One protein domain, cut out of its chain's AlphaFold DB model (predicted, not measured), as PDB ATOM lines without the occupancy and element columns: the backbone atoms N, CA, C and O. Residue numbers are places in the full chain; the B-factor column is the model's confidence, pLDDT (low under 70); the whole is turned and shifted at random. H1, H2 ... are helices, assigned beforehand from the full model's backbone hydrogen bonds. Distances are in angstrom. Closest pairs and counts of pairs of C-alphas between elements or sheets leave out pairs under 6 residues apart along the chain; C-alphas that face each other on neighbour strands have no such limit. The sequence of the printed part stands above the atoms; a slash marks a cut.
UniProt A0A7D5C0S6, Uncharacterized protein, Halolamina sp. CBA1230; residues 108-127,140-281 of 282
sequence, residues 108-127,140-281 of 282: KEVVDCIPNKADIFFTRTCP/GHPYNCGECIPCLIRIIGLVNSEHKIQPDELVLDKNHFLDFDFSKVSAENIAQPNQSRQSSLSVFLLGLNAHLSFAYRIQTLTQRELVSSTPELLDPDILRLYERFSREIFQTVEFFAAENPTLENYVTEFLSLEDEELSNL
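AT A GLANCE: This is residues 108 to 127 and 140 to 281 of the 282 residues of an uncharacterized protein of Halolamina sp. CBA1230 (UniProt A0A7D5C0S6). Two long helices, H10 and H7, form the core, the second half of H7 packing on the middle of H10 at a steep angle; H3 and H11 each bridge this pair, and H8 and H9 make the turn between its ends. Short helices H1 and H4 pack on H3, with H2 near both of them but apart from H3, while H5 and H6 lie near the start of H7 and H12 near its middle. The printed part has 162 residues with twelve named helices, H1 to H12 in chain order, and no named strand: all helix. It is compact, with a radius of gyration of the C-alphas of 16.2 A, and rounded, spanning 47 by 39 by 32 A.

IN THESE COORDINATES: Find C-alpha 236 at (10.547, 45.513, 196.634); from there H10 runs 31.6 A to C-alpha 257 at (29.927, 52.411, 172.645). H7, residues 201 to 220, measures 28.1 A; H3, 149 to 160, 16.7 A; H11, 261 to 271, 16.0 A; H8, 223 to 229, 10.4 A. The short helices are H1, 108 to 112, starting at C-alpha 108 (25.164, 38.711, 185.456), H2, 117 to 121, H4, 167 to 170, H5, 176 to 179, H6, 187 to 190, H9, 231 to 234, and H12, 275 to 279.

HOW THE PARTS SIT: Start at Ala 215 and Ser 246, the closest C-alphas of H7 and H10, 4.3 A apart: these helices touch through residues 211 to 219 and 242 to 250 alone, opposite ways at a steep tilt of 55 degrees. Residues 156 to 160 of H3 touch H10, about perpendicular at 79 degrees, C-alphas 156 and 252 being closest at 5.8 A. Residues 149 to 152 of H3 touch H7, C-alphas 149 and 207 being closest at 6.0 A. H10 and H11 form a helical hairpin at a steep tilt of 38 degrees, with closest C-alphas 257 and 264 5.4 A apart. H3 and H11 are apart. H2 and H12 touch no helix. Every O i to N i+4 pair is within hydrogen-bond range in H1, H3, H7, H10 and H12; H11 has 6 of 7, H8 1 of 3 with 3 of 4 O i to N i+3 pairs, and H2 0 of 1 with 2 of 2, while H4, H5, H6 and H9 are too short for an i+4 pair.

THE WHOLE: Look to Gly 140 and Arg 224 for the two C-alphas farthest apart, 48.8 A. Residues 128 to 139 are cut out, and C-alphas 127 and 140 stand 18.7 A apart across the cut. Of the links printed whole, none is long. Mean pLDDT of the printed part is 88.0; it is under 70 at residue 188, residues 191 to 198 and residues 275 to 281.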
ATOM      1  N   LYS A 108      23.829  38.452 184.917       98.00
ATOM      2  CA  LYS A 108      25.164  38.711 185.456       98.00
ATOM      3  C   LYS A 108      25.386  37.920 186.746       98.00
ATOM      4  O   LYS A 108      26.317  37.131 186.813       98.00
ATOM      5  N   GLU A 109      24.488  38.056 187.718       98.44
ATOM      6  CA  GLU A 109      24.608  37.386 189.021       98.44
ATOM      7  C   GLU A 109      24.610  35.851 188.885       98.44
ATOM      8  O   GLU A 109      25.307  35.162 189.626       98.44
ATOM      9  N   VAL A 110      23.879  35.299 187.906       97.75
ATOM     10  CA  VAL A 110      23.957  33.863 187.571       97.75
ATOM     11  C   VAL A 110      25.332  33.487 187.019       97.75
ATOM     12  O   VAL A 110      25.869  32.441 187.375       97.75
ATOM     13  N   VAL A 111      25.894  34.306 186.128       97.50
ATOM     14  CA  VAL A 111      27.224  34.067 185.551       97.50
ATOM     15  C   VAL A 111      28.306  34.145 186.629       97.50
ATOM     16  O   VAL A 111      29.173  33.281 186.651       97.50
ATOM     17  N   ASP A 112      28.207  35.091 187.564       97.88
ATOM     18  CA  ASP A 112      29.156  35.252 188.675       97.88
ATOM     19  C   ASP A 112      29.146  34.059 189.654       97.88
ATOM     20  O   ASP A 112      30.101  33.844 190.399       97.88
ATOM     21  N   CYS A 113      28.094  33.231 189.638       97.00
ATOM     22  CA  CYS A 113      28.057  31.976 190.394       97.00
ATOM     23  C   CYS A 113      28.899  30.853 189.754       97.00
ATOM     24  O   CYS A 113      29.067  29.798 190.371       97.00
ATOM     25  N   ILE A 114      29.399  31.027 188.525       95.81
ATOM     26  CA  ILE A 114      30.169  30.008 187.806       95.81
ATOM     27  C   ILE A 114      31.648  30.147 188.197       95.81
ATOM     28  O   ILE A 114      32.299  31.110 187.815       95.81
ATOM     29  N   PRO A 115      32.247  29.184 188.918       93.69
ATOM     30  CA  PRO A 115      33.597  29.364 189.457       93.69
ATOM     31  C   PRO A 115      34.675  29.416 188.368       93.69
ATOM     32  O   PRO A 115      35.703  30.075 188.533       93.69
ATOM     33  N   ASN A 116      34.466  28.710 187.257       94.06
ATOM     34  CA  ASN A 116      35.433  28.599 186.179       94.06
ATOM     35  C   ASN A 116      34.925  29.299 184.915       94.06
ATOM     36  O   ASN A 116      33.985  28.835 184.270       94.06
ATOM     37  N   LYS A 117      35.620  30.373 184.513       93.81
ATOM     38  CA  LYS A 117      35.327  31.138 183.288       93.81
ATOM     39  C   LYS A 117      35.210  30.237 182.049       93.81
ATOM     40  O   LYS A 117      34.379  30.506 181.190       93.81
ATOM     41  N   ALA A 118      36.003  29.166 181.959       91.94
ATOM     42  CA  ALA A 118      35.989  28.274 180.800       91.94
ATOM     43  C   ALA A 118      34.634  27.568 180.599       91.94
ATOM     44  O   ALA A 118      34.206  27.380 179.462       91.94
ATOM     45  N   ASP A 119      33.931  27.233 181.684       92.50
ATOM     46  CA  ASP A 119      32.670  26.484 181.620       92.50
ATOM     47  C   ASP A 119      31.556  27.314 180.964       92.50
ATOM     48  O   ASP A 119      30.676  26.775 180.292       92.50
ATOM     49  N   ILE A 120      31.637  28.644 181.075       92.88
ATOM     50  CA  ILE A 120      30.696  29.592 180.469       92.88
ATOM     51  C   ILE A 120      30.646  29.418 178.946       92.88
ATOM     52  O   ILE A 120      29.560  29.455 178.349       92.88
ATOM     53  N   PHE A 121      31.801  29.210 178.311       89.69
ATOM     54  CA  PHE A 121      31.926  29.140 176.854       89.69
ATOM     55  C   PHE A 121      31.371  27.844 176.264       89.69
ATOM     56  O   PHE A 121      31.019  27.815 175.091       89.69
ATOM     57  N   PHE A 122      31.193  26.795 177.070       88.75
ATOM     58  CA  PHE A 122      30.562  25.544 176.634       88.75
ATOM     59  C   PHE A 122      29.028  25.559 176.726       88.75
ATOM     60  O   PHE A 122      28.378  24.566 176.394       88.75
ATOM     61  N   THR A 123      28.423  26.679 177.135       90.38
ATOM     62  CA  THR A 123      26.964  26.814 177.267       90.38
ATOM     63  C   THR A 123      26.315  27.457 176.040       90.38
ATOM     64  O   THR A 123      26.886  28.328 175.384       90.38
ATOM     65  N   ARG A 124      25.066  27.068 175.752       87.69
ATOM     66  CA  ARG A 124      24.244  27.650 174.681       87.69
ATOM     67  C   ARG A 124      22.955  28.211 175.266       87.69
ATOM     68  O   ARG A 124      22.195  27.484 175.893       87.69
ATOM     69  N   THR A 125      22.709  29.498 175.045       88.25
ATOM     70  CA  THR A 125      21.477  30.188 175.466       88.25
ATOM     71  C   THR A 125      20.502  30.367 174.299       88.25
ATOM     72  O   THR A 125      19.297  30.482 174.500       88.25
ATOM     73  N   CYS A 126      21.013  30.355 173.068       86.44
ATOM     74  CA  CYS A 126      20.212  30.488 171.860       86.44
ATOM     75  C   CYS A 126      19.180  29.340 171.716       86.44
ATOM     76  O   CYS A 126      19.588  28.175 171.636       86.44
ATOM     77  N   PRO A 127      17.865  29.636 171.627       79.56
ATOM     78  CA  PRO A 127      16.814  28.619 171.538       79.56
ATOM     79  C   PRO A 127      16.623  28.070 170.118       79.56
ATOM     80  O   PRO A 127      15.878  27.109 169.921       79.56
ATOM     81  N   GLY A 140      35.991  24.624 169.993       82.81
ATOM     82  CA  GLY A 140      34.785  23.804 170.005       82.81
ATOM     83  C   GLY A 140      33.599  24.416 170.759       82.81
ATOM     84  O   GLY A 140      32.596  23.710 170.950       82.81
ATOM     85  N   HIS A 141      33.687  25.690 171.155       84.62
ATOM     86  CA  HIS A 141      32.621  26.425 171.831       84.62
ATOM     87  C   HIS A 141      31.455  26.701 170.866       84.62
ATOM     88  O   HIS A 141      31.696  27.120 169.732       84.62
ATOM     89  N   PRO A 142      30.192  26.446 171.260       85.00
ATOM     90  CA  PRO A 142      29.038  26.708 170.407       85.00
ATOM     91  C   PRO A 142      28.783  28.211 170.245       85.00
ATOM     92  O   PRO A 142      28.695  28.935 171.237       85.00
ATOM     93  N   TYR A 143      28.550  28.658 169.011       85.56
ATOM     94  CA  TYR A 143      28.072  30.021 168.789       85.56
ATOM     95  C   TYR A 143      26.626  30.221 169.271       85.56
ATOM     96  O   TYR A 143      25.786  29.312 169.295       85.56
ATOM     97  N   ASN A 144      26.349  31.453 169.691       89.62
ATOM     98  CA  ASN A 144      25.016  31.972 169.980       89.62
ATOM     99  C   ASN A 144      24.675  33.031 168.920       89.62
ATOM    100  O   ASN A 144      25.553  33.772 168.501       89.62
ATOM    101  N   CYS A 145      23.417  33.158 168.487       88.81
ATOM    102  CA  CYS A 145      23.129  33.992 167.309       88.81
ATOM    103  C   CYS A 145      23.405  35.498 167.502       88.81
ATOM    104  O   CYS A 145      23.523  36.219 166.518       88.81
ATOM    105  N   GLY A 146      23.446  35.973 168.753       90.44
ATOM    106  CA  GLY A 146      23.629  37.386 169.104       90.44
ATOM    107  C   GLY A 146      22.420  38.291 168.836       90.44
ATOM    108  O   GLY A 146      22.450  39.462 169.190       90.44
ATOM    109  N   GLU A 147      21.338  37.760 168.260       87.69
ATOM    110  CA  GLU A 147      20.182  38.556 167.820       87.69
ATOM    111  C   GLU A 147      18.915  38.352 168.658       87.69
ATOM    112  O   GLU A 147      18.095  39.257 168.748       87.69
ATOM    113  N   CYS A 148      18.701  37.171 169.248       86.31
ATOM    114  CA  CYS A 148      17.480  36.907 170.018       86.31
ATOM    115  C   CYS A 148      17.569  37.398 171.464       86.31
ATOM    116  O   CYS A 148      18.657  37.520 172.022       86.31
ATOM    117  N   ILE A 149      16.408  37.581 172.102       86.88
ATOM    118  CA  ILE A 149      16.310  38.072 173.486       86.88
ATOM    119  C   ILE A 149      17.171  37.267 174.474       86.88
ATOM    120  O   ILE A 149      17.946  37.885 175.203       86.88
ATOM    121  N   PRO A 150      17.157  35.916 174.487       89.19
ATOM    122  CA  PRO A 150      18.042  35.169 175.381       89.19
ATOM    123  C   PRO A 150      19.533  35.444 175.129       89.19
ATOM    124  O   PRO A 150      20.312  35.506 176.080       89.19
ATOM    125  N   CYS A 151      19.944  35.638 173.870       92.00
ATOM    126  CA  CYS A 151      21.317  36.013 173.531       92.00
ATOM    127  C   CYS A 151      21.646  37.442 173.983       92.00
ATOM    128  O   CYS A 151      22.725  37.648 174.526       92.00
ATOM    129  N   LEU A 152      20.728  38.400 173.830       93.75
ATOM    130  CA  LEU A 152      20.902  39.769 174.321       93.75
ATOM    131  C   LEU A 152      21.092  39.796 175.847       93.75
ATOM    132  O   LEU A 152      22.068  40.354 176.341       93.75
ATOM    133  N   ILE A 153      20.224  39.101 176.591       94.69
ATOM    134  CA  ILE A 153      20.345  38.943 178.048       94.69
ATOM    135  C   ILE A 153      21.659  38.249 178.431       94.69
ATOM    136  O   ILE A 153      22.303  38.635 179.408       94.69
ATOM    137  N   ARG A 154      22.091  37.241 177.659       95.50
ATOM    138  CA  ARG A 154      23.402  36.602 177.842       95.50
ATOM    139  C   ARG A 154      24.535  37.613 177.674       95.50
ATOM    140  O   ARG A 154      25.402  37.637 178.536       95.50
ATOM    141  N   ILE A 155      24.533  38.423 176.616       97.06
ATOM    142  CA  ILE A 155      25.570  39.439 176.368       97.06
ATOM    143  C   ILE A 155      25.655  40.404 177.552       97.06
ATOM    144  O   ILE A 155      26.739  40.569 178.106       97.06
ATOM    145  N   ILE A 156      24.514  40.945 177.996       97.31
ATOM    146  CA  ILE A 156      24.437  41.835 179.165       97.31
ATOM    147  C   ILE A 156      25.060  41.163 180.395       97.31
ATOM    148  O   ILE A 156      25.922  41.743 181.055       97.31
ATOM    149  N   GLY A 157      24.684  39.912 180.678       97.69
ATOM    150  CA  GLY A 157      25.229  39.175 181.815       97.69
ATOM    151  C   GLY A 157      26.734  38.911 181.719       97.69
ATOM    152  O   GLY A 157      27.439  39.061 182.710       97.69
ATOM    153  N   LEU A 158      27.242  38.543 180.537       97.81
ATOM    154  CA  LEU A 158      28.662  38.238 180.333       97.81
ATOM    155  C   LEU A 158      29.546  39.482 180.446       97.81
ATOM    156  O   LEU A 158      30.557  39.436 181.147       97.81
ATOM    157  N   VAL A 159      29.153  40.582 179.801       97.25
ATOM    158  CA  VAL A 159      29.908  41.846 179.801       97.25
ATOM    159  C   VAL A 159      30.024  42.423 181.212       97.25
ATOM    160  O   VAL A 159      31.087  42.899 181.600       97.25
ATOM    161  N   ASN A 160      28.956  42.330 182.005       97.94
ATOM    162  CA  ASN A 160      28.931  42.884 183.359       97.94
ATOM    163  C   ASN A 160      29.478  41.935 184.436       97.94
ATOM    164  O   ASN A 160      29.565  42.339 185.599       97.94
ATOM    165  N   SER A 161      29.803  40.686 184.086       97.50
ATOM    166  CA  SER A 161      30.263  39.672 185.042       97.50
ATOM    167  C   SER A 161      31.659  39.959 185.603       97.50
ATOM    168  O   SER A 161      32.505  40.602 184.971       97.50
ATOM    169  N   GLU A 162      31.956  39.390 186.768       97.00
ATOM    170  CA  GLU A 162      33.275  39.453 187.403       97.00
ATOM    171  C   GLU A 162      34.367  38.727 186.593       97.00
ATOM    172  O   GLU A 162      35.562  38.971 186.787       97.00
ATOM    173  N   HIS A 163      33.975  37.897 185.620       96.50
ATOM    174  CA  HIS A 163      34.884  37.209 184.699       96.50
ATOM    175  C   HIS A 163      35.485  38.109 183.610       96.50
ATOM    176  O   HIS A 163      36.374  37.651 182.881       96.50
ATOM    177  N   LYS A 164      35.031  39.370 183.500       93.31
ATOM    178  CA  LYS A 164      35.562  40.387 182.573       93.31
ATOM    179  C   LYS A 164      35.659  39.869 181.133       93.31
ATOM    180  O   LYS A 164      36.724  39.934 180.513       93.31
ATOM    181  N   ILE A 165      34.567  39.287 180.643       95.00
ATOM    182  CA  ILE A 165      34.483  38.725 179.291       95.00
ATOM    183  C   ILE A 165      34.648  39.853 178.268       95.00
ATOM    184  O   ILE A 165      33.922  40.844 178.323       95.00
ATOM    185  N   GLN A 166      35.615  39.716 177.365       93.00
ATOM    186  CA  GLN A 166      35.861  40.680 176.291       93.00
ATOM    187  C   GLN A 166      34.908  40.449 175.103       93.00
ATOM    188  O   GLN A 166      34.340  39.359 174.982       93.00
ATOM    189  N   PRO A 167      34.701  41.441 174.213       91.31
ATOM    190  CA  PRO A 167      33.744  41.317 173.114       91.31
ATOM    191  C   PRO A 167      34.007  40.136 172.169       91.31
ATOM    192  O   PRO A 167      33.067  39.496 171.695       91.31
ATOM    193  N   ASP A 168      35.278  39.829 171.911       89.00
ATOM    194  CA  ASP A 168      35.731  38.719 171.069       89.00
ATOM    195  C   ASP A 168      35.544  37.343 171.735       89.00
ATOM    196  O   ASP A 168      35.423  36.328 171.048       89.00
ATOM    197  N   GLU A 169      35.424  37.303 173.064       91.62
ATOM    198  CA  GLU A 169      35.162  36.088 173.844       91.62
ATOM    199  C   GLU A 169      33.664  35.727 173.924       91.62
ATOM    200  O   GLU A 169      33.313  34.686 174.474       91.62
ATOM    201  N   LEU A 170      32.744  36.545 173.396       91.88
ATOM    202  CA  LEU A 170      31.296  36.316 173.555       91.88
ATOM    203  C   LEU A 170      30.752  35.112 172.763       91.88
ATOM    204  O   LEU A 170      29.623  34.679 173.014       91.88
ATOM    205  N   VAL A 171      31.541  34.566 171.829       89.81
ATOM    206  CA  VAL A 171      31.188  33.422 170.965       89.81
ATOM    207  C   VAL A 171      29.813  33.635 170.306       89.81
ATOM    208  O   VAL A 171      28.864  32.860 170.483       89.81
ATOM    209  N   LEU A 172      29.696  34.727 169.543       89.75
ATOM    210  CA  LEU A 172      28.481  35.109 168.815       89.75
ATOM    211  C   LEU A 172      28.622  34.892 167.303       89.75
ATOM    212  O   LEU A 172      29.676  35.169 166.740       89.75
ATOM    213  N   ASP A 173      27.551  34.444 166.643       88.25
ATOM    214  CA  ASP A 173      27.479  34.402 165.175       88.25
ATOM    215  C   ASP A 173      27.463  35.825 164.586       88.25
ATOM    216  O   ASP A 173      27.974  36.061 163.491       88.25
ATOM    217  N   LYS A 174      26.845  36.772 165.304       89.19
ATOM    218  CA  LYS A 174      26.778  38.196 164.958       89.19
ATOM    219  C   LYS A 174      26.881  39.030 166.224       89.19
ATOM    220  O   LYS A 174      26.129  38.784 167.167       89.19
ATOM    221  N   ASN A 175      27.746  40.037 166.233       93.56
ATOM    222  CA  ASN A 175      27.823  40.988 167.331       93.56
ATOM    223  C   ASN A 175      27.382  42.374 166.854       93.56
ATOM    224  O   ASN A 175      28.201  43.256 166.614       93.56
ATOM    225  N   HIS A 176      26.068  42.582 166.726       94.56
ATOM    226  CA  HIS A 176      25.524  43.852 166.225       94.56
ATOM    227  C   HIS A 176      25.919  45.063 167.071       94.56
ATOM    228  O   HIS A 176      25.992  46.158 166.532       94.56
ATOM    229  N   PHE A 177      26.232  44.895 168.359       96.06
ATOM    230  CA  PHE A 177      26.744  46.004 169.165       96.06
ATOM    231  C   PHE A 177      28.060  46.579 168.621       96.06
ATOM    232  O   PHE A 177      28.256  47.789 168.690       96.06
ATOM    233  N   LEU A 178      28.929  45.744 168.045       94.56
ATOM    234  CA  LEU A 178      30.186  46.178 167.427       94.56
ATOM    235  C   LEU A 178      30.072  46.371 165.914       94.56
ATOM    236  O   LEU A 178      30.591  47.341 165.369       94.56
ATOM    237  N   ASP A 179      29.399  45.443 165.237       93.25
ATOM    238  CA  ASP A 179      29.475  45.305 163.781       93.25
ATOM    239  C   ASP A 179      28.454  46.182 163.037       93.25
ATOM    240  O   ASP A 179      28.581  46.400 161.827       93.25
ATOM    241  N   PHE A 180      27.408  46.656 163.726       94.12
ATOM    242  CA  PHE A 180      26.330  47.424 163.112       94.12
ATOM    243  C   PHE A 180      26.539  48.935 163.257       94.12
ATOM    244  O   PHE A 180      26.835  49.452 164.330       94.12
ATOM    245  N   ASP A 181      26.325  49.659 162.160       95.06
ATOM    246  CA  ASP A 181      26.315  51.120 162.142       95.06
ATOM    247  C   ASP A 181      24.917  51.628 162.517       95.06
ATOM    248  O   ASP A 181      24.002  51.639 161.686       95.06
ATOM    249  N   PHE A 182      24.758  52.056 163.768       94.94
ATOM    250  CA  PHE A 182      23.470  52.478 164.313       94.94
ATOM    251  C   PHE A 182      22.958  53.798 163.719       94.94
ATOM    252  O   PHE A 182      21.765  54.076 163.811       94.94
ATOM    253  N   SER A 183      23.789  54.566 162.998       91.69
ATOM    254  CA  SER A 183      23.303  55.726 162.230       91.69
ATOM    255  C   SER A 183      22.385  55.332 161.064       91.69
ATOM    256  O   SER A 183      21.706  56.176 160.482       91.69
ATOM    257  N   LYS A 184      22.349  54.037 160.717       90.31
ATOM    258  CA  LYS A 184      21.487  53.460 159.679       90.31
ATOM    259  C   LYS A 184      20.199  52.838 160.226       90.31
ATOM    260  O   LYS A 184      19.487  52.175 159.465       90.31
ATOM    261  N   VAL A 185      19.900  52.982 161.520       87.69
ATOM    262  CA  VAL A 185      18.607  52.532 162.053       87.69
ATOM    263  C   VAL A 185      17.490  53.346 161.399       87.69
ATOM    264  O   VAL A 185      17.555  54.566 161.300       87.69
ATOM    265  N   SER A 186      16.462  52.652 160.921       81.12
ATOM    266  CA  SER A 186      15.274  53.250 160.317       81.12
ATOM    267  C   SER A 186      14.043  52.427 160.683       81.12
ATOM    268  O   SER A 186      14.157  51.239 161.008       81.12
ATOM    269  N   ALA A 187      12.857  53.030 160.570       74.75
ATOM    270  CA  ALA A 187      11.590  52.326 160.774       74.75
ATOM    271  C   ALA A 187      11.470  51.075 159.880       74.75
ATOM    272  O   ALA A 187      10.920  50.066 160.305       74.75
ATOM    273  N   GLU A 188      12.046  51.093 158.673       68.75
ATOM    274  CA  GLU A 188      12.044  49.948 157.752       68.75
ATOM    275  C   GLU A 188      12.868  48.762 158.276       68.75
ATOM    276  O   GLU A 188      12.445  47.615 158.145       68.75
ATOM    277  N   ASN A 189      14.022  49.019 158.902       71.19
ATOM    278  CA  ASN A 189      14.883  47.970 159.457       71.19
ATOM    279  C   ASN A 189      14.313  47.368 160.751       71.19
ATOM    280  O   ASN A 189      14.612  46.218 161.074       71.19
ATOM    281  N   ILE A 190      13.481  48.125 161.470       72.38
ATOM    282  CA  ILE A 190      12.777  47.684 162.681       72.38
ATOM    283  C   ILE A 190      11.505  46.905 162.303       72.38
ATOM    284  O   ILE A 190      11.291  45.793 162.784       72.38
ATOM    285  N   ALA A 191      10.707  47.429 161.367       63.56
ATOM    286  CA  ALA A 191       9.403  46.891 160.972       63.56
ATOM    287  C   ALA A 191       9.454  45.662 160.045       63.56
ATOM    288  O   ALA A 191       8.407  45.197 159.594       63.56
ATOM    289  N   GLN A 192      10.636  45.113 159.745       59.47
ATOM    290  CA  GLN A 192      10.785  43.868 158.986       59.47
ATOM    291  C   GLN A 192      11.077  42.665 159.899       59.47
ATOM    292  O   GLN A 192      12.204  42.149 159.902       59.47
ATOM    293  N   PRO A 193      10.098  42.119 160.646       53.03
ATOM    294  CA  PRO A 193      10.212  40.750 161.102       53.03
ATOM    295  C   PRO A 193      10.071  39.885 159.850       53.03
ATOM    296  O   PRO A 193       8.970  39.651 159.351       53.03
ATOM    297  N   ASN A 194      11.191  39.435 159.281       50.06
ATOM    298  CA  ASN A 194      11.144  38.361 158.297       50.06
ATOM    299  C   ASN A 194      10.383  37.205 158.959       50.06
ATOM    300  O   ASN A 194      10.914  36.563 159.863       50.06
ATOM    301  N   GLN A 195       9.143  36.957 158.523       46.88
ATOM    302  CA  GLN A 195       8.189  36.033 159.159       46.88
ATOM    303  C   GLN A 195       8.711  34.586 159.272       46.88
ATOM    304  O   GLN A 195       8.100  33.753 159.931       46.88
ATOM    305  N   SER A 196       9.855  34.281 158.655       46.69
ATOM    306  CA  SER A 196      10.520  32.981 158.686       46.69
ATOM    307  C   SER A 196      11.721  32.878 159.637       46.69
ATOM    308  O   SER A 196      12.234  31.774 159.812       46.69
ATOM    309  N   ARG A 197      12.209  33.970 160.251       53.25
ATOM    310  CA  ARG A 197      13.427  33.935 161.084       53.25
ATOM    311  C   ARG A 197      13.191  34.504 162.477       53.25
ATOM    312  O   ARG A 197      13.078  35.703 162.666       53.25
ATOM    313  N   GLN A 198      13.270  33.621 163.469       63.62
ATOM    314  CA  GLN A 198      13.301  33.948 164.901       63.62
ATOM    315  C   GLN A 198      14.603  34.685 165.332       63.62
ATOM    316  O   GLN A 198      14.798  34.927 166.522       63.62
ATOM    317  N   SER A 199      15.504  34.995 164.386       71.62
ATOM    318  CA  SER A 199      16.808  35.659 164.552       71.62
ATOM    319  C   SER A 199      17.059  36.602 163.371       71.62
ATOM    320  O   SER A 199      17.232  36.142 162.235       71.62
ATOM    321  N   SER A 200      17.056  37.909 163.615       82.06
ATOM    322  CA  SER A 200      17.332  38.948 162.617       82.06
ATOM    323  C   SER A 200      17.801  40.236 163.291       82.06
ATOM    324  O   SER A 200      17.634  40.407 164.498       82.06
ATOM    325  N   LEU A 201      18.321  41.174 162.494       86.38
ATOM    326  CA  LEU A 201      18.626  42.530 162.955       86.38
ATOM    327  C   LEU A 201      17.387  43.225 163.545       86.38
ATOM    328  O   LEU A 201      17.494  43.859 164.583       86.38
ATOM    329  N   SER A 202      16.206  43.059 162.940       84.50
ATOM    330  CA  SER A 202      14.953  43.607 163.479       84.50
ATOM    331  C   SER A 202      14.615  43.053 164.864       84.50
ATOM    332  O   SER A 202      14.252  43.816 165.749       84.50
ATOM    333  N   VAL A 203      14.800  41.743 165.085       83.31
ATOM    334  CA  VAL A 203      14.605  41.121 166.405       83.31
ATOM    335  C   VAL A 203      15.594  41.678 167.426       83.31
ATOM    336  O   VAL A 203      15.202  41.969 168.554       83.31
ATOM    337  N   PHE A 204      16.854  41.859 167.026       88.94
ATOM    338  CA  PHE A 204      17.870  42.471 167.875       88.94
ATOM    339  C   PHE A 204      17.504  43.911 168.255       88.94
ATOM    340  O   PHE A 204      17.516  44.233 169.436       88.94
ATOM    341  N   LEU A 205      17.153  44.755 167.277       90.06
ATOM    342  CA  LEU A 205      16.836  46.169 167.498       90.06
ATOM    343  C   LEU A 205      15.581  46.347 168.356       90.06
ATOM    344  O   LEU A 205      15.629  47.090 169.327       90.06
ATOM    345  N   LEU A 206      14.495  45.624 168.063       86.00
ATOM    346  CA  LEU A 206      13.281  45.657 168.890       86.00
ATOM    347  C   LEU A 206      13.573  45.190 170.321       86.00
ATOM    348  O   LEU A 206      13.165  45.825 171.291       86.00
ATOM    349  N   GLY A 207      14.343  44.106 170.459       86.69
ATOM    350  CA  GLY A 207      14.803  43.627 171.753       86.69
ATOM    351  C   GLY A 207      15.593  44.690 172.509       86.69
ATOM    352  O   GLY A 207      15.257  44.998 173.648       86.69
ATOM    353  N   LEU A 208      16.612  45.272 171.881       91.94
ATOM    354  CA  LEU A 208      17.438  46.321 172.471       91.94
ATOM    355  C   LEU A 208      16.588  47.520 172.911       91.94
ATOM    356  O   LEU A 208      16.662  47.914 174.071       91.94
ATOM    357  N   ASN A 209      15.739  48.038 172.026       90.06
ATOM    358  CA  ASN A 209      14.885  49.199 172.278       90.06
ATOM    359  C   ASN A 209      13.951  48.982 173.455       90.06
ATOM    360  O   ASN A 209      13.883  49.812 174.361       90.06
ATOM    361  N   ALA A 210      13.283  47.835 173.493       86.69
ATOM    362  CA  ALA A 210      12.341  47.565 174.558       86.69
ATOM    363  C   ALA A 210      13.038  47.370 175.917       86.69
ATOM    364  O   ALA A 210      12.526  47.812 176.946       86.69
ATOM    365  N   HIS A 211      14.244  46.787 175.938       90.19
ATOM    366  CA  HIS A 211      15.054  46.706 177.157       90.19
ATOM    367  C   HIS A 211      15.578  48.079 177.598       90.19
ATOM    368  O   HIS A 211      15.570  48.361 178.794       90.19
ATOM    369  N   LEU A 212      15.994  48.940 176.664       92.25
ATOM    370  CA  LEU A 212      16.429  50.309 176.955       92.25
ATOM    371  C   LEU A 212      15.286  51.163 177.497       92.25
ATOM    372  O   LEU A 212      15.449  51.803 178.530       92.25
ATOM    373  N   SER A 213      14.123  51.122 176.846       89.06
ATOM    374  CA  SER A 213      12.913  51.817 177.292       89.06
ATOM    375  C   SER A 213      12.510  51.359 178.696       89.06
ATOM    376  O   SER A 213      12.332  52.175 179.603       89.06
ATOM    377  N   PHE A 214      12.476  50.043 178.932       87.88
ATOM    378  CA  PHE A 214      12.209  49.495 180.259       87.88
ATOM    379  C   PHE A 214      13.241  49.955 181.299       87.88
ATOM    380  O   PHE A 214      12.867  50.447 182.366       87.88
ATOM    381  N   ALA A 215      14.537  49.840 180.998       92.06
ATOM    382  CA  ALA A 215      15.614  50.245 181.897       92.06
ATOM    383  C   ALA A 215      15.555  51.740 182.234       92.06
ATOM    384  O   ALA A 215      15.710  52.109 183.398       92.06
ATOM    385  N   TYR A 216      15.280  52.584 181.240       91.75
ATOM    386  CA  TYR A 216      15.137  54.024 181.411       91.75
ATOM    387  C   TYR A 216      13.973  54.364 182.341       91.75
ATOM    388  O   TYR A 216      14.149  55.116 183.300       91.75
ATOM    389  N   ARG A 217      12.805  53.741 182.138       90.12
ATOM    390  CA  ARG A 217      11.636  53.925 183.011       90.12
ATOM    391  C   ARG A 217      11.933  53.514 184.451       90.12
ATOM    392  O   ARG A 217      11.612  54.266 185.365       90.12
ATOM    393  N   ILE A 218      12.588  52.367 184.658       91.62
ATOM    394  CA  ILE A 218      12.991  51.897 185.996       91.62
ATOM    395  C   ILE A 218      13.899  52.913 186.708       91.62
ATOM    396  O   ILE A 218      13.802  53.054 187.923       91.62
ATOM    397  N   GLN A 219      14.775  53.615 185.984       91.31
ATOM    398  CA  GLN A 219      15.719  54.566 186.585       91.31
ATOM    399  C   GLN A 219      15.165  55.980 186.781       91.31
ATOM    400  O   GLN A 219      15.703  56.727 187.599       91.31
ATOM    401  N   THR A 220      14.126  56.365 186.039       91.06
ATOM    402  CA  THR A 220      13.641  57.755 185.999       91.06
ATOM    403  C   THR A 220      12.287  57.958 186.667       91.06
ATOM    404  O   THR A 220      12.028  59.043 187.189       91.06
ATOM    405  N   LEU A 221      11.431  56.936 186.683       90.12
ATOM    406  CA  LEU A 221      10.089  57.022 187.248       90.12
ATOM    407  C   LEU A 221      10.068  56.632 188.726       90.12
ATOM    408  O   LEU A 221      10.872  55.841 189.218       90.12
ATOM    409  N   THR A 222       9.082  57.152 189.453       91.62
ATOM    410  CA  THR A 222       8.806  56.705 190.819       91.62
ATOM    411  C   THR A 222       8.188  55.306 190.821       91.62
ATOM    412  O   THR A 222       7.478  54.915 189.893       91.62
ATOM    413  N   GLN A 223       8.342  54.563 191.924       91.06
ATOM    414  CA  GLN A 223       7.682  53.259 192.081       91.06
ATOM    415  C   GLN A 223       6.161  53.350 191.865       91.06
ATOM    416  O   GLN A 223       5.558  52.448 191.293       91.06
ATOM    417  N   ARG A 224       5.526  54.455 192.280       90.19
ATOM    418  CA  ARG A 224       4.085  54.667 192.089       90.19
ATOM    419  C   ARG A 224       3.699  54.708 190.608       90.19
ATOM    420  O   ARG A 224       2.664  54.156 190.243       90.19
ATOM    421  N   GLU A 225       4.502  55.372 189.783       88.81
ATOM    422  CA  GLU A 225       4.281  55.455 188.337       88.81
ATOM    423  C   GLU A 225       4.532  54.098 187.678       88.81
ATOM    424  O   GLU A 225       3.693  53.624 186.914       88.81
ATOM    425  N   LEU A 226       5.611  53.413 188.059       88.25
ATOM    426  CA  LEU A 226       5.957  52.081 187.559       88.25
ATOM    427  C   LEU A 226       4.883  51.023 187.862       88.25
ATOM    428  O   LEU A 226       4.511  50.239 186.992       88.25
ATOM    429  N   VAL A 227       4.331  51.029 189.079       88.38
ATOM    430  CA  VAL A 227       3.283  50.085 189.508       88.38
ATOM    431  C   VAL A 227       1.988  50.256 188.713       88.38
ATOM    432  O   VAL A 227       1.236  49.294 188.565       88.38
ATOM    433  N   SER A 228       1.722  51.453 188.179       84.69
ATOM    434  CA  SER A 228       0.508  51.706 187.396       84.69
ATOM    435  C   SER A 228       0.464  50.905 186.089       84.69
ATOM    436  O   SER A 228      -0.603  50.415 185.721       84.69
ATOM    437  N   SER A 229       1.614  50.704 185.436       77.88
ATOM    438  CA  SER A 229       1.744  49.855 184.245       77.88
ATOM    439  C   SER A 229       2.156  48.422 184.579       77.88
ATOM    440  O   SER A 229       1.823  47.490 183.853       77.88
ATOM    441  N   THR A 230       2.913  48.232 185.662       83.00
ATOM    442  CA  THR A 230       3.572  46.961 185.981       83.00
ATOM    443  C   THR A 230       3.400  46.648 187.473       83.00
ATOM    444  O   THR A 230       4.301  46.897 188.275       83.00
ATOM    445  N   PRO A 231       2.238  46.094 187.879       87.31
ATOM    446  CA  PRO A 231       1.887  45.925 189.291       87.31
ATOM    447  C   PRO A 231       2.846  45.050 190.107       87.31
ATOM    448  O   PRO A 231       2.936  45.217 191.321       87.31
ATOM    449  N   GLU A 232       3.578  44.133 189.466       86.50
ATOM    450  CA  GLU A 232       4.590  43.295 190.132       86.50
ATOM    451  C   GLU A 232       5.738  44.106 190.750       86.50
ATOM    452  O   GLU A 232       6.336  43.660 191.724       86.50
ATOM    453  N   LEU A 233       5.992  45.327 190.262       90.12
ATOM    454  CA  LEU A 233       7.011  46.236 190.805       90.12
ATOM    455  C   LEU A 233       6.628  46.836 192.167       90.12
ATOM    456  O   LEU A 233       7.395  47.601 192.753       90.12
ATOM    457  N   LEU A 234       5.441  46.502 192.688       92.25
ATOM    458  CA  LEU A 234       5.079  46.792 194.072       92.25
ATOM    459  C   LEU A 234       5.927  45.961 195.046       92.25
ATOM    460  O   LEU A 234       6.195  46.412 196.159       92.25
ATOM    461  N   ASP A 235       6.351  44.767 194.627       93.19
ATOM    462  CA  ASP A 235       7.254  43.929 195.403       93.19
ATOM    463  C   ASP A 235       8.674  44.534 195.387       93.19
ATOM    464  O   ASP A 235       9.259  44.727 194.313       93.19
ATOM    465  N   PRO A 236       9.251  44.855 196.560       93.69
ATOM    466  CA  PRO A 236      10.547  45.513 196.634       93.69
ATOM    467  C   PRO A 236      11.712  44.627 196.166       93.69
ATOM    468  O   PRO A 236      12.729  45.170 195.740       93.69
ATOM    469  N   ASP A 237      11.605  43.298 196.236       94.19
ATOM    470  CA  ASP A 237      12.635  42.386 195.723       94.19
ATOM    471  C   ASP A 237      12.631  42.358 194.193       94.19
ATOM    472  O   ASP A 237      13.690  42.444 193.563       94.19
ATOM    473  N   ILE A 238      11.437  42.343 193.595       93.56
ATOM    474  CA  ILE A 238      11.266  42.414 192.138       93.56
ATOM    475  C   ILE A 238      11.762  43.763 191.608       93.56
ATOM    476  O   ILE A 238      12.514  43.800 190.633       93.56
ATOM    477  N   LEU A 239      11.409  44.872 192.265       94.00
ATOM    478  CA  LEU A 239      11.910  46.192 191.879       94.00
ATOM    479  C   LEU A 239      13.443  46.245 191.940       94.00
ATOM    480  O   LEU A 239      14.078  46.638 190.963       94.00
ATOM    481  N   ARG A 240      14.052  45.771 193.036       96.31
ATOM    482  CA  ARG A 240      15.517  45.727 193.180       96.31
ATOM    483  C   ARG A 240      16.198  44.885 192.107       96.31
ATOM    484  O   ARG A 240      17.316  45.211 191.710       96.31
ATOM    485  N   LEU A 241      15.587  43.779 191.681       96.31
ATOM    486  CA  LEU A 241      16.100  42.958 190.583       96.31
ATOM    487  C   LEU A 241      16.173  43.777 189.288       96.31
ATOM    488  O   LEU A 241      17.223  43.823 188.645       96.31
ATOM    489  N   TYR A 242      15.091  44.470 188.933       95.00
ATOM    490  CA  TYR A 242      15.051  45.277 187.717       95.00
ATOM    491  C   TYR A 242      15.909  46.545 187.798       95.00
ATOM    492  O   TYR A 242      16.460  46.958 186.785       95.00
ATOM    493  N   GLU A 243      16.105  47.130 188.983       96.06
ATOM    494  CA  GLU A 243      17.076  48.212 189.192       96.06
ATOM    495  C   GLU A 243      18.520  47.757 188.943       96.06
ATOM    496  O   GLU A 243      19.325  48.513 188.398       96.06
ATOM    497  N   ARG A 244      18.884  46.533 189.357       98.00
ATOM    498  CA  ARG A 244      20.209  45.962 189.055       98.00
ATOM    499  C   ARG A 244      20.348  45.712 187.560       98.00
ATOM    500  O   ARG A 244      21.299  46.194 186.952       98.00
ATOM    501  N   PHE A 245      19.354  45.060 186.968       97.25
ATOM    502  CA  PHE A 245      19.341  44.763 185.542       97.25
ATOM    503  C   PHE A 245      19.359  46.021 184.654       97.25
ATOM    504  O   PHE A 245      20.054  46.048 183.642       97.25
ATOM    505  N   SER A 246      18.657  47.095 185.034       96.19
ATOM    506  CA  SER A 246      18.661  48.348 184.266       96.19
ATOM    507  C   SER A 246      20.050  48.984 184.220       96.19
ATOM    508  O   SER A 246      20.469  49.463 183.169       96.19
ATOM    509  N   ARG A 247      20.801  48.944 185.330       98.06
ATOM    510  CA  ARG A 247      22.200  49.398 185.355       98.06
ATOM    511  C   ARG A 247      23.085  48.546 184.453       98.06
ATOM    512  O   ARG A 247      23.876  49.108 183.705       98.06
ATOM    513  N   GLU A 248      22.914  47.226 184.481       98.12
ATOM    514  CA  GLU A 248      23.663  46.303 183.618       98.12
ATOM    515  C   GLU A 248      23.413  46.581 182.124       98.12
ATOM    516  O   GLU A 248      24.350  46.524 181.325       98.12
ATOM    517  N   ILE A 249      22.181  46.933 181.724       96.94
ATOM    518  CA  ILE A 249      21.873  47.322 180.334       96.94
ATOM    519  C   ILE A 249      22.680  48.556 179.920       96.94
ATOM    520  O   ILE A 249      23.377  48.506 178.907       96.94
ATOM    521  N   PHE A 250      22.626  49.645 180.694       97.56
ATOM    522  CA  PHE A 250      23.348  50.873 180.340       97.56
ATOM    523  C   PHE A 250      24.865  50.685 180.371       97.56
ATOM    524  O   PHE A 250      25.545  51.135 179.457       97.56
ATOM    525  N   GLN A 251      25.387  49.924 181.335       97.81
ATOM    526  CA  GLN A 251      26.804  49.551 181.368       97.81
ATOM    527  C   GLN A 251      27.217  48.737 180.135       97.81
ATOM    528  O   GLN A 251      28.307  48.931 179.606       97.81
ATOM    529  N   THR A 252      26.341  47.860 179.632       97.94
ATOM    530  CA  THR A 252      26.585  47.126 178.378       97.94
ATOM    531  C   THR A 252      26.644  48.074 177.181       97.94
ATOM    532  O   THR A 252      27.516  47.923 176.328       97.94
ATOM    533  N   VAL A 253      25.746  49.064 177.117       97.31
ATOM    534  CA  VAL A 253      25.769  50.090 176.063       97.31
ATOM    535  C   VAL A 253      27.066  50.887 176.113       97.31
ATOM    536  O   VAL A 253      27.736  50.983 175.092       97.31
ATOM    537  N   GLU A 254      27.445  51.409 177.283       97.06
ATOM    538  CA  GLU A 254      28.693  52.163 177.473       97.06
ATOM    539  C   GLU A 254      29.920  51.339 177.061       97.06
ATOM    540  O   GLU A 254      30.808  51.836 176.366       97.06
ATOM    541  N   PHE A 255      29.946  50.060 177.445       97.19
ATOM    542  CA  PHE A 255      31.024  49.138 177.112       97.19
ATOM    543  C   PHE A 255      31.223  48.995 175.598       97.19
ATOM    544  O   PHE A 255      32.344  49.127 175.116       97.19
ATOM    545  N   PHE A 256      30.149  48.775 174.837       97.62
ATOM    546  CA  PHE A 256      30.250  48.647 173.381       97.62
ATOM    547  C   PHE A 256      30.381  49.988 172.657       97.62
ATOM    548  O   PHE A 256      31.028  50.055 171.614       97.62
ATOM    549  N   ALA A 257      29.819  51.067 173.205       96.38
ATOM    550  CA  ALA A 257      29.927  52.411 172.645       96.38
ATOM    551  C   ALA A 257      31.379  52.900 172.557       96.38
ATOM    552  O   ALA A 257      31.724  53.635 171.631       96.38
ATOM    553  N   ALA A 258      32.245  52.438 173.468       95.06
ATOM    554  CA  ALA A 258      33.676  52.726 173.435       95.06
ATOM    555  C   ALA A 258      34.349  52.300 172.113       95.06
ATOM    556  O   ALA A 258      35.302  52.945 171.674       95.06
ATOM    557  N   GLU A 259      33.843  51.245 171.468       93.94
ATOM    558  CA  GLU A 259      34.337  50.733 170.184       93.94
ATOM    559  C   GLU A 259      33.390  51.045 169.012       93.94
ATOM    560  O   GLU A 259      33.828  51.097 167.861       93.94
ATOM    561  N   ASN A 260      32.115  51.327 169.294       96.12
ATOM    562  CA  ASN A 260      31.109  51.723 168.314       96.12
ATOM    563  C   ASN A 260      30.376  53.018 168.730       96.12
ATOM    564  O   ASN A 260      29.261  52.962 169.255       96.12
ATOM    565  N   PRO A 261      30.930  54.209 168.429       94.44
ATOM    566  CA  PRO A 261      30.332  55.488 168.829       94.44
ATOM    567  C   PRO A 261      28.939  55.759 168.238       94.44
ATOM    568  O   PRO A 261      28.205  56.616 168.727       94.44
ATOM    569  N   THR A 262      28.550  55.054 167.168       97.06
ATOM    570  CA  THR A 262      27.206  55.212 166.586       97.06
ATOM    571  C   THR A 262      26.117  54.678 167.517       97.06
ATOM    572  O   THR A 262      25.007  55.208 167.499       97.06
ATOM    573  N   LEU A 263      26.445  53.701 168.373       96.62
ATOM    574  CA  LEU A 263      25.543  53.149 169.382       96.62
ATOM    575  C   LEU A 263      25.165  54.194 170.440       96.62
ATOM    576  O   LEU A 263      23.991  54.327 170.763       96.62
ATOM    577  N   GLU A 264      26.134  54.952 170.960       93.31
ATOM    578  CA  GLU A 264      25.882  55.978 171.986       93.31
ATOM    579  C   GLU A 264      24.922  57.059 171.481       93.31
ATOM    580  O   GLU A 264      23.948  57.407 172.154       93.31
ATOM    581  N   ASN A 265      25.168  57.544 170.260       92.31
ATOM    582  CA  ASN A 265      24.306  58.527 169.609       92.31
ATOM    583  C   ASN A 265      22.890  57.978 169.428       92.31
ATOM    584  O   ASN A 265      21.925  58.655 169.773       92.31
ATOM    585  N   TYR A 266      22.776  56.738 168.948       94.31
ATOM    586  CA  TYR A 266      21.489  56.081 168.756       94.31
ATOM    587  C   TYR A 266      20.703  55.940 170.057       94.31
ATOM    588  O   TYR A 266      19.530  56.291 170.098       94.31
ATOM    589  N   VAL A 267      21.338  55.463 171.131       93.56
ATOM    590  CA  VAL A 267      20.667  55.292 172.427       93.56
ATOM    591  C   VAL A 267      20.238  56.641 173.002       93.56
ATOM    592  O   VAL A 267      19.129  56.754 173.519       93.56
ATOM    593  N   THR A 268      21.074  57.672 172.875       90.88
ATOM    594  CA  THR A 268      20.740  59.027 173.333       90.88
ATOM    595  C   THR A 268      19.539  59.597 172.578       90.88
ATOM    596  O   THR A 268      18.629  60.140 173.201       90.88
ATOM    597  N   GLU A 269      19.511  59.449 171.251       89.56
ATOM    598  CA  GLU A 269      18.387  59.880 170.416       89.56
ATOM    599  C   GLU A 269      17.118  59.086 170.750       89.56
ATOM    600  O   GLU A 269      16.082  59.682 171.037       89.56
ATOM    601  N   PHE A 270      17.214  57.756 170.813       89.25
ATOM    602  CA  PHE A 270      16.096  56.867 171.125       89.25
ATOM    603  C   PHE A 270      15.441  57.198 172.472       89.25
ATOM    604  O   PHE A 270      14.224  57.298 172.551       89.25
ATOM    605  N   LEU A 271      16.230  57.422 173.526       88.00
ATOM    606  CA  LEU A 271      15.703  57.748 174.860       88.00
ATOM    607  C   LEU A 271      15.182  59.185 174.987       88.00
ATOM    608  O   LEU A 271      14.574  59.522 176.002       88.00
ATOM    609  N   SER A 272      15.428  60.033 173.986       86.44
ATOM    610  CA  SER A 272      14.876  61.390 173.918       86.44
ATOM    611  C   SER A 272      13.510  61.466 173.228       86.44
ATOM    612  O   SER A 272      12.883  62.525 173.264       86.44
ATOM    613  N   LEU A 273      13.059  60.363 172.616       82.31
ATOM    614  CA  LEU A 273      11.764  60.263 171.942       82.31
ATOM    615  C   LEU A 273      10.598  60.364 172.933       82.31
ATOM    616  O   LEU A 273      10.712  59.980 174.099       82.31
ATOM    617  N   GLU A 274       9.454  60.856 172.454       73.19
ATOM    618  CA  GLU A 274       8.225  60.888 173.253       73.19
ATOM    619  C   GLU A 274       7.626  59.475 173.412       73.19
ATOM    620  O   GLU A 274       7.854  58.586 172.589       73.19
ATOM    621  N   ASP A 275       6.814  59.254 174.454       65.75
ATOM    622  CA  ASP A 275       6.237  57.932 174.770       65.75
ATOM    623  C   ASP A 275       5.465  57.305 173.585       65.75
ATOM    624  O   ASP A 275       5.509  56.090 173.374       65.75
ATOM    625  N   GLU A 276       4.784  58.124 172.774       60.78
ATOM    626  CA  GLU A 276       4.041  57.669 171.589       60.78
ATOM    627  C   GLU A 276       4.984  57.166 170.476       60.78
ATOM    628  O   GLU A 276       4.690  56.178 169.799       60.78
ATOM    629  N   GLU A 277       6.165  57.766 170.329       61.59
ATOM    630  CA  GLU A 277       7.188  57.361 169.359       61.59
ATOM    631  C   GLU A 277       7.943  56.110 169.827       61.59
ATOM    632  O   GLU A 277       8.179  55.199 169.029       61.59
ATOM    633  N   LEU A 278       8.231  56.009 171.130       63.28
ATOM    634  CA  LEU A 278       8.837  54.826 171.751       63.28
ATOM    635  C   LEU A 278       7.978  53.570 171.561       63.28
ATOM    636  O   LEU A 278       8.517  52.502 171.266       63.28
ATOM    637  N   SER A 279       6.650  53.703 171.675       61.88
ATOM    638  CA  SER A 279       5.711  52.584 171.506       61.88
ATOM    639  C   SER A 279       5.723  51.975 170.098       61.88
ATOM    640  O   SER A 279       5.426  50.797 169.933       61.88
ATOM    641  N   ASN A 280       6.113  52.748 169.078       59.66
ATOM    642  CA  ASN A 280       6.211  52.275 167.695       59.66
ATOM    643  C   ASN A 280       7.566  51.610 167.376       59.66
ATOM    644  O   ASN A 280       7.747  51.078 166.279       59.66
ATOM    645  N   LEU A 281       8.528  51.673 168.305       60.06
ATOM    646  CA  LEU A 281       9.913  51.229 168.118       60.06
ATOM    647  C   LEU A 281      10.342  50.117 169.093       60.06
ATOM    648  O   LEU A 281      11.482  49.650 168.993       60.06
TER     649      LEU A 281